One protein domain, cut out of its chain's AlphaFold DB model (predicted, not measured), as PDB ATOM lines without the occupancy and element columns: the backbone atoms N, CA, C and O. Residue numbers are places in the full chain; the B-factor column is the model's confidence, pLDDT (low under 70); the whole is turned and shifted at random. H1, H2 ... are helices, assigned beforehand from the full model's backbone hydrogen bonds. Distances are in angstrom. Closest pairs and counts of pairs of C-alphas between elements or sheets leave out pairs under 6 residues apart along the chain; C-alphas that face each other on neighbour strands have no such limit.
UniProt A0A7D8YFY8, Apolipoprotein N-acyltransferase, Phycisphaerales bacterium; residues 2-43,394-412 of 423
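AT A GLANCE: This is residues 2 to 43 and 394 to 412 of the 423 residues of the protein "Apolipoprotein N-acyltransferase" of Phycisphaerales bacterium (UniProt A0A7D8YFY8). One long helix, H1, makes most of the length of a rod, with residues 41 to 43 running on beyond its end, and a much shorter helix, H2, packs along part of it, running back the opposite way. Both ends of H1, residues 2 to 7 and 27 to 40, stick out beyond this pairing. The printed part has 61 residues with two named helices, H1 then H2, and no named strand; the class is all helix. It is extended, with a radius of gyration of the C-alphas of 17.4 A and spans of 63 by 21 by 10 A.

HOW THE PARTS SIT: Start at H1, residues 2 to 40, and look across to H2, residues 394 to 408. They touch, with residues 15 to 19 of H1 and 403 to 407 of H2 alone; the closest C-alphas, of Gly 15 and Gly 407, are 7.5 A apart. Their lines stand at a shallow tilt of 24 degrees, opposite ways. In H1 and H2 every O i to N i+4 pair is within hydrogen-bond range.

IN THESE COORDINATES: Find C-alpha 2 at (268.530, 415.589, 464.432); from there H1 runs 55.7 A to C-alpha 40 at (322.765, 406.284, 455.700). H2 runs 21.4 A, ending at C-alpha 408 at (289.218, 420.806, 475.582).

THE WHOLE: The C-alphas of Val 2 and Pro 43, the two farthest apart, are 63.4 A apart. Residues 44 to 393 are not printed, and C-alphas 43 and 394 are 31.3 A apart across the cut. Look for pLDDT under 70 at residues 2 to 16, 43 and 410 to 412.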
ATOM      1  N   VAL A   2     267.640 416.461 465.240       44.22
ATOM      2  CA  VAL A   2     268.530 415.589 464.432       44.22
ATOM      3  C   VAL A   2     269.855 416.268 464.018       44.22
ATOM      4  O   VAL A   2     270.911 415.651 464.114       44.22
ATOM      5  N   GLY A   3     269.847 417.561 463.663       36.78
ATOM      6  CA  GLY A   3     271.059 418.281 463.222       36.78
ATOM      7  C   GLY A   3     272.171 418.418 464.278       36.78
ATOM      8  O   GLY A   3     273.349 418.301 463.948       36.78
ATOM      9  N   LEU A   4     271.818 418.579 465.562       40.91
ATOM     10  CA  LEU A   4     272.793 418.691 466.660       40.91
ATOM     11  C   LEU A   4     273.408 417.336 467.063       40.91
ATOM     12  O   LEU A   4     274.563 417.282 467.480       40.91
ATOM     13  N   LEU A   5     272.662 416.234 466.931       38.31
ATOM     14  CA  LEU A   5     273.168 414.875 467.172       38.31
ATOM     15  C   LEU A   5     274.150 414.436 466.075       38.31
ATOM     16  O   LEU A   5     275.189 413.854 466.386       38.31
ATOM     17  N   VAL A   6     273.887 414.803 464.814       43.44
ATOM     18  CA  VAL A   6     274.810 414.579 463.685       43.44
ATOM     19  C   VAL A   6     276.101 415.390 463.850       43.44
ATOM     20  O   VAL A   6     277.188 414.855 463.632       43.44
ATOM     21  N   ALA A   7     276.020 416.644 464.310       45.84
ATOM     22  CA  ALA A   7     277.198 417.468 464.597       45.84
ATOM     23  C   ALA A   7     278.059 416.901 465.748       45.84
ATOM     24  O   ALA A   7     279.286 416.875 465.654       45.84
ATOM     25  N   ARG A   8     277.429 416.362 466.803       44.34
ATOM     26  CA  ARG A   8     278.113 415.712 467.941       44.34
ATOM     27  C   ARG A   8     278.776 414.380 467.584       44.34
ATOM     28  O   ARG A   8     279.878 414.109 468.062       44.34
ATOM     29  N   GLY A   9     278.130 413.564 466.746       47.84
ATOM     30  CA  GLY A   9     278.716 412.338 466.196       47.84
ATOM     31  C   GLY A   9     279.900 412.634 465.272       47.84
ATOM     32  O   GLY A   9     280.938 411.986 465.381       47.84
ATOM     33  N   ARG A  10     279.788 413.682 464.443       50.66
ATOM     34  CA  ARG A  10     280.872 414.159 463.574       50.66
ATOM     35  C   ARG A  10     282.070 414.683 464.361       50.66
ATOM     36  O   ARG A  10     283.176 414.290 464.037       50.66
ATOM     37  N   ALA A  11     281.893 415.474 465.420       50.88
ATOM     38  CA  ALA A  11     283.023 415.972 466.217       50.88
ATOM     39  C   ALA A  11     283.792 414.850 466.954       50.88
ATOM     40  O   ALA A  11     285.021 414.869 466.995       50.88
ATOM     41  N   ARG A  12     283.091 413.833 467.484       51.31
ATOM     42  CA  ARG A  12     283.722 412.644 468.096       51.31
ATOM     43  C   ARG A  12     284.431 411.763 467.069       51.31
ATOM     44  O   ARG A  12     285.541 411.311 467.332       51.31
ATOM     45  N   ALA A  13     283.811 411.552 465.908       56.47
ATOM     46  CA  ALA A  13     284.438 410.841 464.802       56.47
ATOM     47  C   ALA A  13     285.669 411.599 464.285       56.47
ATOM     48  O   ALA A  13     286.706 410.988 464.099       56.47
ATOM     49  N   VAL A  14     285.605 412.924 464.142       57.97
ATOM     50  CA  VAL A  14     286.722 413.763 463.675       57.97
ATOM     51  C   VAL A  14     287.883 413.778 464.675       57.97
ATOM     52  O   VAL A  14     289.026 413.651 464.252       57.97
ATOM     53  N   GLY A  15     287.623 413.855 465.986       59.25
ATOM     54  CA  GLY A  15     288.674 413.760 467.009       59.25
ATOM     55  C   GLY A  15     289.342 412.379 467.064       59.25
ATOM     56  O   GLY A  15     290.566 412.287 467.083       59.25
ATOM     57  N   GLY A  16     288.555 411.297 467.022       64.50
ATOM     58  CA  GLY A  16     289.080 409.925 467.005       64.50
ATOM     59  C   GLY A  16     289.814 409.569 465.707       64.50
ATOM     60  O   GLY A  16     290.890 408.976 465.750       64.50
ATOM     61  N   VAL A  17     289.280 409.989 464.556       71.00
ATOM     62  CA  VAL A  17     289.932 409.842 463.244       71.00
ATOM     63  C   VAL A  17     291.206 410.684 463.187       71.00
ATOM     64  O   VAL A  17     292.217 410.195 462.699       71.00
ATOM     65  N   GLY A  18     291.205 411.902 463.738       71.88
ATOM     66  CA  GLY A  18     292.388 412.764 463.804       71.88
ATOM     67  C   GLY A  18     293.534 412.145 464.607       71.88
ATOM     68  O   GLY A  18     294.665 412.118 464.129       71.88
ATOM     69  N   VAL A  19     293.241 411.570 465.778       75.06
ATOM     70  CA  VAL A  19     294.237 410.841 466.587       75.06
ATOM     71  C   VAL A  19     294.734 409.586 465.865       75.06
ATOM     72  O   VAL A  19     295.935 409.329 465.854       75.06
ATOM     73  N   GLY A  20     293.841 408.829 465.218       79.88
ATOM     74  CA  GLY A  20     294.214 407.637 464.449       79.88
ATOM     75  C   GLY A  20     295.113 407.951 463.248       79.88
ATOM     76  O   GLY A  20     296.135 407.297 463.052       79.88
ATOM     77  N   VAL A  21     294.778 408.990 462.476       82.31
ATOM     78  CA  VAL A  21     295.593 409.470 461.349       82.31
ATOM     79  C   VAL A  21     296.943 409.986 461.842       82.31
ATOM     80  O   VAL A  21     297.969 409.654 461.254       82.31
ATOM     81  N   TRP A  22     296.972 410.744 462.942       84.88
ATOM     82  CA  TRP A  22     298.224 411.237 463.516       84.88
ATOM     83  C   TRP A  22     299.119 410.100 464.025       84.88
ATOM     84  O   TRP A  22     300.321 410.100 463.772       84.88
ATOM     85  N   GLY A  23     298.535 409.079 464.658       84.31
ATOM     86  CA  GLY A  23     299.250 407.858 465.031       84.31
ATOM     87  C   GLY A  23     299.829 407.121 463.819       84.31
ATOM     88  O   GLY A  23     300.990 406.716 463.844       84.31
ATOM     89  N   LEU A  24     299.068 407.007 462.724       87.12
ATOM     90  CA  LEU A  24     299.551 406.398 461.480       87.12
ATOM     91  C   LEU A  24     300.717 407.185 460.865       87.12
ATOM     92  O   LEU A  24     301.671 406.572 460.388       87.12
ATOM     93  N   VAL A  25     300.675 408.521 460.907       85.06
ATOM     94  CA  VAL A  25     301.794 409.373 460.467       85.06
ATOM     95  C   VAL A  25     303.063 409.031 461.242       85.06
ATOM     96  O   VAL A  25     304.103 408.834 460.620       85.06
ATOM     97  N   TRP A  26     302.987 408.880 462.567       84.44
ATOM     98  CA  TRP A  26     304.143 408.476 463.371       84.44
ATOM     99  C   TRP A  26     304.666 407.093 463.003       84.44
ATOM    100  O   TRP A  26     305.871 406.942 462.831       84.44
ATOM    101  N   VAL A  27     303.789 406.108 462.790       89.31
ATOM    102  CA  VAL A  27     304.208 404.771 462.336       89.31
ATOM    103  C   VAL A  27     304.942 404.854 460.996       89.31
ATOM    104  O   VAL A  27     306.023 404.285 460.851       89.31
ATOM    105  N   VAL A  28     304.401 405.600 460.027       88.69
ATOM    106  CA  VAL A  28     305.039 405.783 458.715       88.69
ATOM    107  C   VAL A  28     306.387 406.490 458.859       88.69
ATOM    108  O   VAL A  28     307.374 406.022 458.295       88.69
ATOM    109  N   LEU A  29     306.462 407.573 459.638       86.69
ATOM    110  CA  LEU A  29     307.709 408.299 459.890       86.69
ATOM    111  C   LEU A  29     308.758 407.417 460.574       86.69
ATOM    112  O   LEU A  29     309.923 407.470 460.190       86.69
ATOM    113  N   SER A  30     308.361 406.573 461.528       85.88
ATOM    114  CA  SER A  30     309.260 405.628 462.195       85.88
ATOM    115  C   SER A  30     309.784 404.561 461.235       85.88
ATOM    116  O   SER A  30     310.984 404.294 461.227       85.88
ATOM    117  N   VAL A  31     308.928 403.986 460.383       88.75
ATOM    118  CA  VAL A  31     309.340 402.985 459.381       88.75
ATOM    119  C   VAL A  31     310.274 403.605 458.338       88.75
ATOM    120  O   VAL A  31     311.322 403.038 458.024       88.75
ATOM    121  N   VAL A  32     309.932 404.790 457.827       87.81
ATOM    122  CA  VAL A  32     310.779 405.531 456.881       87.81
ATOM    123  C   VAL A  32     312.108 405.910 457.534       87.81
ATOM    124  O   VAL A  32     313.157 405.718 456.922       87.81
ATOM    125  N   GLY A  33     312.080 406.399 458.774       86.50
ATOM    126  CA  GLY A  33     313.264 406.765 459.546       86.50
ATOM    127  C   GLY A  33     314.205 405.582 459.764       86.50
ATOM    128  O   GLY A  33     315.389 405.690 459.456       86.50
ATOM    129  N   ALA A  34     313.682 404.429 460.189       86.25
ATOM    130  CA  ALA A  34     314.468 403.206 460.356       86.25
ATOM    131  C   ALA A  34     315.132 402.768 459.039       86.25
ATOM    132  O   ALA A  34     316.332 402.503 458.997       86.25
ATOM    133  N   GLY A  35     314.381 402.781 457.930       86.81
ATOM    134  CA  GLY A  35     314.932 402.474 456.609       86.81
ATOM    135  C   GLY A  35     315.991 403.479 456.139       86.81
ATOM    136  O   GLY A  35     316.919 403.108 455.424       86.81
ATOM    137  N   GLN A  36     315.879 404.750 456.532       86.75
ATOM    138  CA  GLN A  36     316.873 405.779 456.220       86.75
ATOM    139  C   GLN A  36     318.146 405.641 457.049       86.75
ATOM    140  O   GLN A  36     319.219 405.848 456.489       86.75
ATOM    141  N   ILE A  37     318.047 405.269 458.328       84.62
ATOM    142  CA  ILE A  37     319.212 404.998 459.183       84.62
ATOM    143  C   ILE A  37     320.057 403.880 458.565       84.62
ATOM    144  O   ILE A  37     321.261 404.052 458.396       84.62
ATOM    145  N   GLU A  38     319.432 402.788 458.117       84.19
ATOM    146  CA  GLU A  38     320.159 401.683 457.476       84.19
ATOM    147  C   GLU A  38     320.847 402.094 456.167       84.19
ATOM    148  O   GLU A  38     321.997 401.730 455.912       84.19
ATOM    149  N   ARG A  39     320.181 402.911 455.343       83.56
ATOM    150  CA  ARG A  39     320.779 403.426 454.100       83.56
ATOM    151  C   ARG A  39     321.915 404.406 454.371       83.56
ATOM    152  O   ARG A  39     322.935 404.343 453.697       83.56
ATOM    153  N   ALA A  40     321.747 405.302 455.340       77.06
ATOM    154  CA  ALA A  40     322.765 406.284 455.700       77.06
ATOM    155  C   ALA A  40     323.986 405.631 456.366       77.06
ATOM    156  O   ALA A  40     325.091 406.150 456.243       77.06
ATOM    157  N   ALA A  41     323.800 404.474 457.010       73.75
ATOM    158  CA  ALA A  41     324.873 403.670 457.584       73.75
ATOM    159  C   ALA A  41     325.657 402.833 456.558       73.75
ATOM    160  O   ALA A  41     326.592 402.128 456.937       73.75
ATOM    161  N   SER A  42     325.296 402.888 455.272       76.06
ATOM    162  CA  SER A  42     326.054 402.217 454.214       76.06
ATOM    163  C   SER A  42     327.342 403.002 453.913       76.06
ATOM    164  O   SER A  42     327.260 404.187 453.567       76.06
ATOM    165  N   PRO A  43     328.531 402.384 454.037       69.75
ATOM    166  CA  PRO A  43     329.789 403.067 453.770       69.75
ATOM    167  C   PRO A  43     329.890 403.468 452.298       69.75
ATOM    168  O   PRO A  43     329.517 402.700 451.414       69.75
ATOM    169  N   TRP A 394     309.050 421.094 465.511       89.81
ATOM    170  CA  TRP A 394     308.109 422.202 465.700       89.81
ATOM    171  C   TRP A 394     306.756 421.953 465.034       89.81
ATOM    172  O   TRP A 394     305.717 422.212 465.643       89.81
ATOM    173  N   PHE A 395     306.750 421.394 463.821       88.81
ATOM    174  CA  PHE A 395     305.517 421.002 463.145       88.81
ATOM    175  C   PHE A 395     304.738 419.962 463.960       88.81
ATOM    176  O   PHE A 395     303.549 420.144 464.227       88.81
ATOM    177  N   THR A 396     305.407 418.897 464.412       85.38
ATOM    178  CA  THR A 396     304.753 417.837 465.196       85.38
ATOM    179  C   THR A 396     304.240 418.327 466.548       85.38
ATOM    180  O   THR A 396     303.145 417.937 466.966       85.38
ATOM    181  N   LEU A 397     304.977 419.224 467.209       88.62
ATOM    182  CA  LEU A 397     304.546 419.867 468.445       88.62
ATOM    183  C   LEU A 397     303.299 420.723 468.205       88.62
ATOM    184  O   LEU A 397     302.322 420.591 468.939       88.62
ATOM    185  N   GLY A 398     303.294 421.541 467.148       90.62
ATOM    186  CA  GLY A 398     302.150 422.374 466.778       90.62
ATOM    187  C   GLY A 398     300.887 421.551 466.525       90.62
ATOM    188  O   GLY A 398     299.839 421.840 467.103       90.62
ATOM    189  N   VAL A 399     300.990 420.472 465.741       87.06
ATOM    190  CA  VAL A 399     299.859 419.558 465.506       87.06
ATOM    191  C   VAL A 399     299.379 418.930 466.815       87.06
ATOM    192  O   VAL A 399     298.178 418.891 467.072       87.06
ATOM    193  N   THR A 400     300.299 418.494 467.678       85.50
ATOM    194  CA  THR A 400     299.953 417.886 468.970       85.50
ATOM    195  C   THR A 400     299.207 418.868 469.876       85.50
ATOM    196  O   THR A 400     298.164 418.520 470.427       85.50
ATOM    197  N   VAL A 401     299.673 420.115 469.977       88.75
ATOM    198  CA  VAL A 401     299.009 421.174 470.757       88.75
ATOM    199  C   VAL A 401     297.612 421.474 470.209       88.75
ATOM    200  O   VAL A 401     296.666 421.586 470.990       88.75
ATOM    201  N   ILE A 402     297.448 421.540 468.884       87.19
ATOM    202  CA  ILE A 402     296.139 421.744 468.245       87.19
ATOM    203  C   ILE A 402     295.189 420.589 468.582       87.19
ATOM    204  O   ILE A 402     294.053 420.832 468.990       87.19
ATOM    205  N   LEU A 403     295.641 419.337 468.461       84.19
ATOM    206  CA  LEU A 403     294.826 418.156 468.766       84.19
ATOM    207  C   LEU A 403     294.398 418.117 470.240       84.19
ATOM    208  O   LEU A 403     293.240 417.817 470.533       84.19
ATOM    209  N   ILE A 404     295.302 418.470 471.159       84.44
ATOM    210  CA  ILE A 404     294.996 418.592 472.589       84.44
ATOM    211  C   ILE A 404     293.960 419.702 472.819       84.44
ATOM    212  O   ILE A 404     292.955 419.469 473.489       84.44
ATOM    213  N   GLY A 405     294.154 420.881 472.221       84.19
ATOM    214  CA  GLY A 405     293.234 422.016 472.339       84.19
ATOM    215  C   GLY A 405     291.820 421.694 471.849       84.19
ATOM    216  O   GLY A 405     290.843 422.006 472.531       84.19
ATOM    217  N   LEU A 406     291.697 420.982 470.724       82.50
ATOM    218  CA  LEU A 406     290.410 420.493 470.208       82.50
ATOM    219  C   LEU A 406     289.711 419.521 471.177       82.50
ATOM    220  O   LEU A 406     288.482 419.447 471.189       82.50
ATOM    221  N   GLY A 407     290.468 418.811 472.016       78.06
ATOM    222  CA  GLY A 407     289.937 417.949 473.075       78.06
ATOM    223  C   GLY A 407     289.289 418.706 474.241       78.06
ATOM    224  O   GLY A 407     288.392 418.158 474.888       78.06
ATOM    225  N   PHE A 408     289.696 419.959 474.481       79.81
ATOM    226  CA  PHE A 408     289.218 420.806 475.582       79.81
ATOM    227  C   PHE A 408     288.091 421.776 475.198       79.81
ATOM    228  O   PHE A 408     287.539 422.430 476.084       79.81
ATOM    229  N   VAL A 409     287.712 421.867 473.917       75.81
ATOM    230  CA  VAL A 409     286.592 422.720 473.480       75.81
ATOM    231  C   VAL A 409     285.312 422.303 474.230       75.81
ATOM    232  O   VAL A 409     284.898 421.140 474.114       75.81
ATOM    233  N   PRO A 410     284.688 423.210 475.021       64.94
ATOM    234  CA  PRO A 410     283.560 422.880 475.879       64.94
ATOM    235  C   PRO A 410     282.443 422.198 475.102       64.94
ATOM    236  O   PRO A 410     281.948 422.688 474.087       64.94
ATOM    237  N   ARG A 411     282.014 421.043 475.608       59.78
ATOM    238  CA  ARG A 411     280.844 420.353 475.081       59.78
ATOM    239  C   ARG A 411     279.620 421.098 475.580       59.78
ATOM    240  O   ARG A 411     279.244 420.907 476.735       59.78
ATOM    241  N   GLU A 412     278.980 421.898 474.730       58.84
ATOM    242  CA  GLU A 412     277.637 422.393 475.031       58.84
ATOM    243  C   GLU A 412     276.731 421.187 475.313       58.84
ATOM    244  O   GLU A 412     276.350 420.428 474.409       58.84
TER     245      GLU A 412